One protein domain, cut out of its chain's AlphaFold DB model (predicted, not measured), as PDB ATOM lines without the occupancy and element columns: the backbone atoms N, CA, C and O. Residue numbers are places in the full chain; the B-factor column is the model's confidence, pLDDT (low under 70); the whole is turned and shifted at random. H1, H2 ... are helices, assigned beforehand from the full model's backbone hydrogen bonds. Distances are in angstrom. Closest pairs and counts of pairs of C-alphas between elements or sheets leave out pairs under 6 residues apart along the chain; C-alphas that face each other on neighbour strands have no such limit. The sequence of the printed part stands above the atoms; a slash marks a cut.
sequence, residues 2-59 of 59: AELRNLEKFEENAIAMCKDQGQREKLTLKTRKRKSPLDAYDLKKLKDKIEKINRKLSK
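What this domain is: This is residues 2 to 59 of the 59 residues of an uncharacterized protein of Thermoplasmatales archaeon E-plasma (UniProt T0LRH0). Three helices form a staggered, rod-shaped bundle: H1 runs out, H2 folds back beside its later part, and H3 runs H1's way again. The start of H1 and the end of H3 make opposite ends of the rod. The printed part has 58 residues, with H1, H2 and H3 in that order and no named strand; its class is all helix. It is compact, with a radius of gyration of the C-alphas of 11.3 A, and spans 39 by 18 by 14 A.

How they stand to each other: Start with H1, residues 2 to 16; its residues 11 to 16 alone touch H2, residues 21 to 32, and the closest C-alphas, Ile 15 and Arg 24, are 5.9 A apart. This helical hairpin has a shallow tilt of 17 degrees, opposite ways. Residues 11 to 15 of H1 alone touch H3, residues 40 to 57, through its residues 43 to 50 alone; the closest C-alphas, Ala 14 and Lys 47, are 6.4 A apart. Their tilt is shallow, 13 degrees, the same way. H2 and H3 are near each other, with 9 pairs of C-alphas within 10 A. In H1, H2 and H3 every O i to N i+4 pair is within hydrogen-bond range.

Where its parts are: Find C-alpha 2 at (33.252, 19.571, -26.242); from there H1 runs 21.4 A. H2 covers 16.5 A. H3 runs 25.9 A to C-alpha 57 at (56.743, 6.294, -3.398).

The domain as a whole: The C-alphas of Ala 2 and Lys 59, the two farthest apart, are 39.4 A apart. The printed part has no cut; the link from H1 to H2 is tight, that from H2 to H3 short. Look for pLDDT under 70 at residues 2 to 8, 35 to 36 and 59.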
ATOM      1  N   ALA A   2      31.863  19.986 -25.986       52.78
ATOM      2  CA  ALA A   2      33.252  19.571 -26.242       52.78
ATOM      3  C   ALA A   2      34.191  19.803 -25.036       52.78
ATOM      4  O   ALA A   2      35.038  18.965 -24.748       52.78
ATOM      5  N   GLU A   3      33.992  20.891 -24.285       54.44
ATOM      6  CA  GLU A   3      34.822  21.237 -23.118       54.44
ATOM      7  C   GLU A   3      34.689  20.232 -21.966       54.44
ATOM      8  O   GLU A   3      35.690  19.851 -21.369       54.44
ATOM      9  N   LEU A   4      33.477  19.719 -21.733       56.81
ATOM     10  CA  LEU A   4      33.204  18.653 -20.760       56.81
ATOM     11  C   LEU A   4      34.048  17.400 -21.037       56.81
ATOM     12  O   LEU A   4      34.748  16.922 -20.151       56.81
ATOM     13  N   ARG A   5      34.070  16.936 -22.293       58.94
ATOM     14  CA  ARG A   5      34.832  15.738 -22.691       58.94
ATOM     15  C   ARG A   5      36.344  15.950 -22.623       58.94
ATOM     16  O   ARG A   5      37.091  15.002 -22.397       58.94
ATOM     17  N   ASN A   6      36.809  17.179 -22.852       62.38
ATOM     18  CA  ASN A   6      38.227  17.523 -22.741       62.38
ATOM     19  C   ASN A   6      38.684  17.558 -21.279       62.38
ATOM     20  O   ASN A   6      39.781  17.091 -20.983       62.38
ATOM     21  N   LEU A   7      37.836  18.059 -20.375       63.97
ATOM     22  CA  LEU A   7      38.100  18.046 -18.938       63.97
ATOM     23  C   LEU A   7      38.142  16.612 -18.400       63.97
ATOM     24  O   LEU A   7      39.122  16.252 -17.756       63.97
ATOM     25  N   GLU A   8      37.179  15.763 -18.768       67.31
ATOM     26  CA  GLU A   8      37.172  14.340 -18.386       67.31
ATOM     27  C   GLU A   8      38.451  13.611 -18.839       67.31
ATOM     28  O   GLU A   8      39.103  12.929 -18.049       67.31
ATOM     29  N   LYS A   9      38.900  13.820 -20.086       72.19
ATOM     30  CA  LYS A   9      40.172  13.250 -20.574       72.19
ATOM     31  C   LYS A   9      41.389  13.762 -19.804       72.19
ATOM     32  O   LYS A   9      42.370  13.038 -19.631       72.19
ATOM     33  N   PHE A  10      41.371  15.023 -19.380       75.00
ATOM     34  CA  PHE A  10      42.472  15.611 -18.621       75.00
ATOM     35  C   PHE A  10      42.558  15.022 -17.209       75.00
ATOM     36  O   PHE A  10      43.654  14.776 -16.704       75.00
ATOM     37  N   GLU A  11      41.410  14.744 -16.595       74.31
ATOM     38  CA  GLU A  11      41.312  14.062 -15.306       74.31
ATOM     39  C   GLU A  11      41.822  12.626 -15.380       74.31
ATOM     40  O   GLU A  11      42.638  12.227 -14.549       74.31
ATOM     41  N   GLU A  12      41.389  11.862 -16.386       78.56
ATOM     42  CA  GLU A  12      41.847  10.485 -16.589       78.56
ATOM     43  C   GLU A  12      43.362  10.424 -16.804       78.56
ATOM     44  O   GLU A  12      44.041   9.606 -16.175       78.56
ATOM     45  N   ASN A  13      43.912  11.339 -17.609       81.62
ATOM     46  CA  ASN A  13      45.356  11.456 -17.811       81.62
ATOM     47  C   ASN A  13      46.094  11.825 -16.522       81.62
ATOM     48  O   ASN A  13      47.112  11.213 -16.208       81.62
ATOM     49  N   ALA A  14      45.586  12.786 -15.743       80.38
ATOM     50  CA  ALA A  14      46.201  13.153 -14.473       80.38
ATOM     51  C   ALA A  14      46.230  11.956 -13.513       80.38
ATOM     52  O   ALA A  14      47.284  11.627 -12.971       80.38
ATOM     53  N   ILE A  15      45.107  11.249 -13.357       83.69
ATOM     54  CA  ILE A  15      45.009  10.060 -12.500       83.69
ATOM     55  C   ILE A  15      45.938   8.944 -12.993       83.69
ATOM     56  O   ILE A  15      46.546   8.255 -12.174       83.69
ATOM     57  N   ALA A  16      46.112   8.791 -14.309       83.00
ATOM     58  CA  ALA A  16      47.048   7.829 -14.886       83.00
ATOM     59  C   ALA A  16      48.519   8.096 -14.523       83.00
ATOM     60  O   ALA A  16      49.301   7.150 -14.485       83.00
ATOM     61  N   MET A  17      48.891   9.338 -14.187       84.25
ATOM     62  CA  MET A  17      50.240   9.667 -13.707       84.25
ATOM     63  C   MET A  17      50.496   9.232 -12.254       84.25
ATOM     64  O   MET A  17      51.628   9.332 -11.777       84.25
ATOM     65  N   CYS A  18      49.477   8.780 -11.516       85.19
ATOM     66  CA  CYS A  18      49.652   8.270 -10.161       85.19
ATOM     67  C   CYS A  18      50.296   6.877 -10.190       85.19
ATOM     68  O   CYS A  18      49.723   5.936 -10.738       85.19
ATOM     69  N   LYS A  19      51.483   6.753  -9.581       82.50
ATOM     70  CA  LYS A  19      52.256   5.501  -9.495       82.50
ATOM     71  C   LYS A  19      51.656   4.497  -8.505       82.50
ATOM     72  O   LYS A  19      51.949   3.311  -8.591       82.50
ATOM     73  N   ASP A  20      50.832   4.968  -7.570       84.44
ATOM     74  CA  ASP A  20      50.158   4.129  -6.580       84.44
ATOM     75  C   ASP A  20      48.840   3.580  -7.131       84.44
ATOM     76  O   ASP A  20      47.898   4.342  -7.371       84.44
ATOM     77  N   GLN A  21      48.743   2.263  -7.303       81.75
ATOM     78  CA  GLN A  21      47.544   1.634  -7.857       81.75
ATOM     79  C   GLN A  21      46.308   1.837  -6.957       81.75
ATOM     80  O   GLN A  21      45.237   2.184  -7.456       81.75
ATOM     81  N   GLY A  22      46.461   1.748  -5.630       83.88
ATOM     82  CA  GLY A  22      45.351   1.912  -4.685       83.88
ATOM     83  C   GLY A  22      44.799   3.343  -4.624       83.88
ATOM     84  O   GLY A  22      43.584   3.560  -4.573       83.88
ATOM     85  N   GLN A  23      45.666   4.356  -4.666       83.00
ATOM     86  CA  GLN A  23      45.256   5.761  -4.736       83.00
ATOM     87  C   GLN A  23      44.690   6.107  -6.108       83.00
ATOM     88  O   GLN A  23      43.743   6.894  -6.172       83.00
ATOM     89  N   ARG A  24      45.223   5.517  -7.186       84.94
ATOM     90  CA  ARG A  24      44.704   5.692  -8.545       84.94
ATOM     91  C   ARG A  24      43.244   5.264  -8.625       84.94
ATOM     92  O   ARG A  24      42.405   6.069  -9.017       84.94
ATOM     93  N   GLU A  25      42.913   4.057  -8.168       84.44
ATOM     94  CA  GLU A  25      41.529   3.563  -8.154       84.44
ATOM     95  C   GLU A  25      40.609   4.441  -7.297       84.44
ATOM     96  O   GLU A  25      39.502   4.801  -7.713       84.44
ATOM     97  N   LYS A  26      41.092   4.877  -6.127       85.06
ATOM     98  CA  LYS A  26      40.342   5.767  -5.231       85.06
ATOM     99  C   LYS A  26      40.066   7.137  -5.858       85.06
ATOM    100  O   LYS A  26      38.984   7.691  -5.652       85.06
ATOM    101  N   LEU A  27      41.025   7.695  -6.599       83.06
ATOM    102  CA  LEU A  27      40.869   8.958  -7.324       83.06
ATOM    103  C   LEU A  27      39.905   8.796  -8.503       83.06
ATOM    104  O   LEU A  27      38.972   9.587  -8.598       83.06
ATOM    105  N   THR A  28      40.036   7.736  -9.307       83.38
ATOM    106  CA  THR A  28      39.111   7.422 -10.413       83.38
ATOM    107  C   THR A  28      37.667   7.318  -9.932       83.38
ATOM    108  O   THR A  28      36.776   7.952 -10.495       83.38
ATOM    109  N   LEU A  29      37.420   6.569  -8.852       83.50
ATOM    110  CA  LEU A  29      36.087   6.444  -8.255       83.50
ATOM    111  C   LEU A  29      35.549   7.789  -7.759       83.50
ATOM    112  O   LEU A  29      34.362   8.076  -7.913       83.50
ATOM    113  N   LYS A  30      36.404   8.621  -7.157       81.94
ATOM    114  CA  LYS A  30      36.003   9.937  -6.647       81.94
ATOM    115  C   LYS A  30      35.638  10.898  -7.780       81.94
ATOM    116  O   LYS A  30      34.666  11.634  -7.634       81.94
ATOM    117  N   THR A  31      36.386  10.870  -8.877       78.44
ATOM    118  CA  THR A  31      36.134  11.699 -10.058       78.44
ATOM    119  C   THR A  31      34.876  11.240 -10.793       78.44
ATOM    120  O   THR A  31      33.983  12.050 -11.004       78.44
ATOM    121  N   ARG A  32      34.702   9.929 -11.026       77.50
ATOM    122  CA  ARG A  32      33.478   9.364 -11.636       77.50
ATOM    123  C   ARG A  32      32.203   9.594 -10.820       77.50
ATOM    124  O   ARG A  32      31.116   9.635 -11.382       77.50
ATOM    125  N   LYS A  33      32.310   9.718  -9.492       78.88
ATOM    126  CA  LYS A  33      31.165  10.042  -8.622       78.88
ATOM    127  C   LYS A  33      30.711  11.498  -8.735       78.88
ATOM    128  O   LYS A  33      29.608  11.811  -8.288       78.88
ATOM    129  N   ARG A  34      31.535  12.403  -9.272       74.31
ATOM    130  CA  ARG A  34      31.126  13.792  -9.481       74.31
ATOM    131  C   ARG A  34      30.278  13.882 -10.750       74.31
ATOM    132  O   ARG A  34      30.655  13.374 -11.793       74.31
ATOM    133  N   LYS A  35      29.130  14.559 -10.652       67.56
ATOM    134  CA  LYS A  35      28.245  14.857 -11.797       67.56
ATOM    135  C   LYS A  35      28.783  15.964 -12.714       67.56
ATOM    136  O   LYS A  35      28.183  16.236 -13.749       67.56
ATOM    137  N   SER A  36      29.872  16.619 -12.322       69.25
ATOM    138  CA  SER A  36      30.479  17.725 -13.055       69.25
ATOM    139  C   SER A  36      31.992  17.541 -13.102       69.25
ATOM    140  O   SER A  36      32.556  17.049 -12.117       69.25
ATOM    141  N   PRO A  37      32.637  17.952 -14.207       71.88
ATOM    142  CA  PRO A  37      34.086  17.945 -14.312       71.88
ATOM    143  C   PRO A  37      34.700  18.814 -13.210       71.88
ATOM    144  O   PRO A  37      34.101  19.788 -12.743       71.88
ATOM    145  N   LEU A  38      35.893  18.436 -12.776       74.69
ATOM    146  CA  LEU A  38      36.741  19.195 -11.878       74.69
ATOM    147  C   LEU A  38      37.026  20.554 -12.519       74.69
ATOM    148  O   LEU A  38      37.530  20.652 -13.638       74.69
ATOM    149  N   ASP A  39      36.721  21.607 -11.771       80.50
ATOM    150  CA  ASP A  39      37.144  22.955 -12.117       80.50
ATOM    151  C   ASP A  39      38.681  23.061 -12.072       80.50
ATOM    152  O   ASP A  39      39.361  22.251 -11.428       80.50
ATOM    153  N   ALA A  40      39.251  24.078 -12.719       79.25
ATOM    154  CA  ALA A  40      40.697  24.284 -12.820       79.25
ATOM    155  C   ALA A  40      41.403  24.248 -11.449       79.25
ATOM    156  O   ALA A  40      42.500  23.694 -11.313       79.25
ATOM    157  N   TYR A  41      40.756  24.786 -10.413       82.19
ATOM    158  CA  TYR A  41      41.271  24.760  -9.046       82.19
ATOM    159  C   TYR A  41      41.326  23.345  -8.452       82.19
ATOM    160  O   TYR A  41      42.330  22.949  -7.847       82.19
ATOM    161  N   ASP A  42      40.275  22.552  -8.647       81.81
ATOM    162  CA  ASP A  42      40.233  21.182  -8.147       81.81
ATOM    163  C   ASP A  42      41.150  20.245  -8.958       81.81
ATOM    164  O   ASP A  42      41.767  19.346  -8.381       81.81
ATOM    165  N   LEU A  43      41.315  20.489 -10.264       81.19
ATOM    166  CA  LEU A  43      42.308  19.809 -11.104       81.19
ATOM    167  C   LEU A  43      43.731  20.047 -10.595       81.19
ATOM    168  O   LEU A  43      44.529  19.108 -10.516       81.19
ATOM    169  N   LYS A  44      44.052  21.286 -10.204       85.06
ATOM    170  CA  LYS A  44      45.347  21.611  -9.595       85.06
ATOM    171  C   LYS A  44      45.555  20.832  -8.296       85.06
ATOM    172  O   LYS A  44      46.581  20.175  -8.144       85.06
ATOM    173  N   LYS A  45      44.552  20.797  -7.410       85.94
ATOM    174  CA  LYS A  45      44.604  19.990  -6.176       85.94
ATOM    175  C   LYS A  45      44.795  18.499  -6.447       85.94
ATOM    176  O   LYS A  45      45.506  17.828  -5.698       85.94
ATOM    177  N   LEU A  46      44.146  17.967  -7.484       85.19
ATOM    178  CA  LEU A  46      44.291  16.573  -7.891       85.19
ATOM    179  C   LEU A  46      45.740  16.284  -8.315       85.19
ATOM    180  O   LEU A  46      46.337  15.337  -7.802       85.19
ATOM    181  N   LYS A  47      46.322  17.138  -9.167       84.69
ATOM    182  CA  LYS A  47      47.730  17.045  -9.589       84.69
ATOM    183  C   LYS A  47      48.698  17.133  -8.411       84.69
ATOM    184  O   LYS A  47      49.521  16.236  -8.258       84.69
ATOM    185  N   ASP A  48      48.547  18.129  -7.537       88.94
ATOM    186  CA  ASP A  48      49.397  18.291  -6.347       88.94
ATOM    187  C   ASP A  48      49.341  17.050  -5.443       88.94
ATOM    188  O   ASP A  48      50.350  16.592  -4.899       88.94
ATOM    189  N   LYS A  49      48.150  16.457  -5.294       86.12
ATOM    190  CA  LYS A  49      47.967  15.242  -4.498       86.12
ATOM    191  C   LYS A  49      48.673  14.039  -5.123       86.12
ATOM    192  O   LYS A  49      49.328  13.293  -4.396       86.12
ATOM    193  N   ILE A  50      48.549  13.860  -6.436       87.56
ATOM    194  CA  ILE A  50      49.213  12.785  -7.185       87.56
ATOM    195  C   ILE A  50      50.731  12.946  -7.113       87.56
ATOM    196  O   ILE A  50      51.435  11.986  -6.808       87.56
ATOM    197  N   GLU A  51      51.238  14.162  -7.302       88.69
ATOM    198  CA  GLU A  51      52.665  14.448  -7.207       88.69
ATOM    199  C   GLU A  51      53.201  14.146  -5.803       88.69
ATOM    200  O   GLU A  51      54.231  13.488  -5.655       88.69
ATOM    201  N   LYS A  52      52.468  14.532  -4.752       88.81
ATOM    202  CA  LYS A  52      52.834  14.220  -3.365       88.81
ATOM    203  C   LYS A  52      52.876  12.713  -3.097       88.81
ATOM    204  O   LYS A  52      53.769  12.258  -2.385       88.81
ATOM    205  N   ILE A  53      51.929  11.946  -3.640       87.06
ATOM    206  CA  ILE A  53      51.916  10.476  -3.542       87.06
ATOM    207  C   ILE A  53      53.135   9.893  -4.268       87.06
ATOM    208  O   ILE A  53      53.888   9.121  -3.680       87.06
ATOM    209  N   ASN A  54      53.389  10.332  -5.500       86.44
ATOM    210  CA  ASN A  54      54.523   9.873  -6.298       86.44
ATOM    211  C   ASN A  54      55.871  10.191  -5.636       86.44
ATOM    212  O   ASN A  54      56.754   9.341  -5.632       86.44
ATOM    213  N   ARG A  55      56.030  11.379  -5.036       87.94
ATOM    214  CA  ARG A  55      57.236  11.749  -4.276       87.94
ATOM    215  C   ARG A  55      57.455  10.854  -3.056       87.94
ATOM    216  O   ARG A  55      58.601  10.592  -2.718       87.94
ATOM    217  N   LYS A  56      56.385  10.403  -2.389       84.94
ATOM    218  CA  LYS A  56      56.484   9.475  -1.250       84.94
ATOM    219  C   LYS A  56      56.872   8.061  -1.673       84.94
ATOM    220  O   LYS A  56      57.579   7.412  -0.926       84.94
ATOM    221  N   LEU A  57      56.401   7.606  -2.833       79.88
ATOM    222  CA  LEU A  57      56.743   6.294  -3.398       79.88
ATOM    223  C   LEU A  57      58.131   6.247  -4.029       79.88
ATOM    224  O   LEU A  57      58.712   5.180  -4.156       79.88
ATOM    225  N   SER A  58      58.631   7.393  -4.485       72.88
ATOM    226  CA  SER A  58      59.954   7.504  -5.099       72.88
ATOM    227  C   SER A  58      61.079   7.724  -4.080       72.88
ATOM    228  O   SER A  58      62.210   7.962  -4.501       72.88
ATOM    229  N   LYS A  59      60.759   7.713  -2.782       55.00
ATOM    230  CA  LYS A  59      61.689   7.817  -1.655       55.00
ATOM    231  C   LYS A  59      61.814   6.457  -0.990       55.00
ATOM    232  O   LYS A  59      62.940   6.151  -0.557       55.00
TER     233      LYS A  59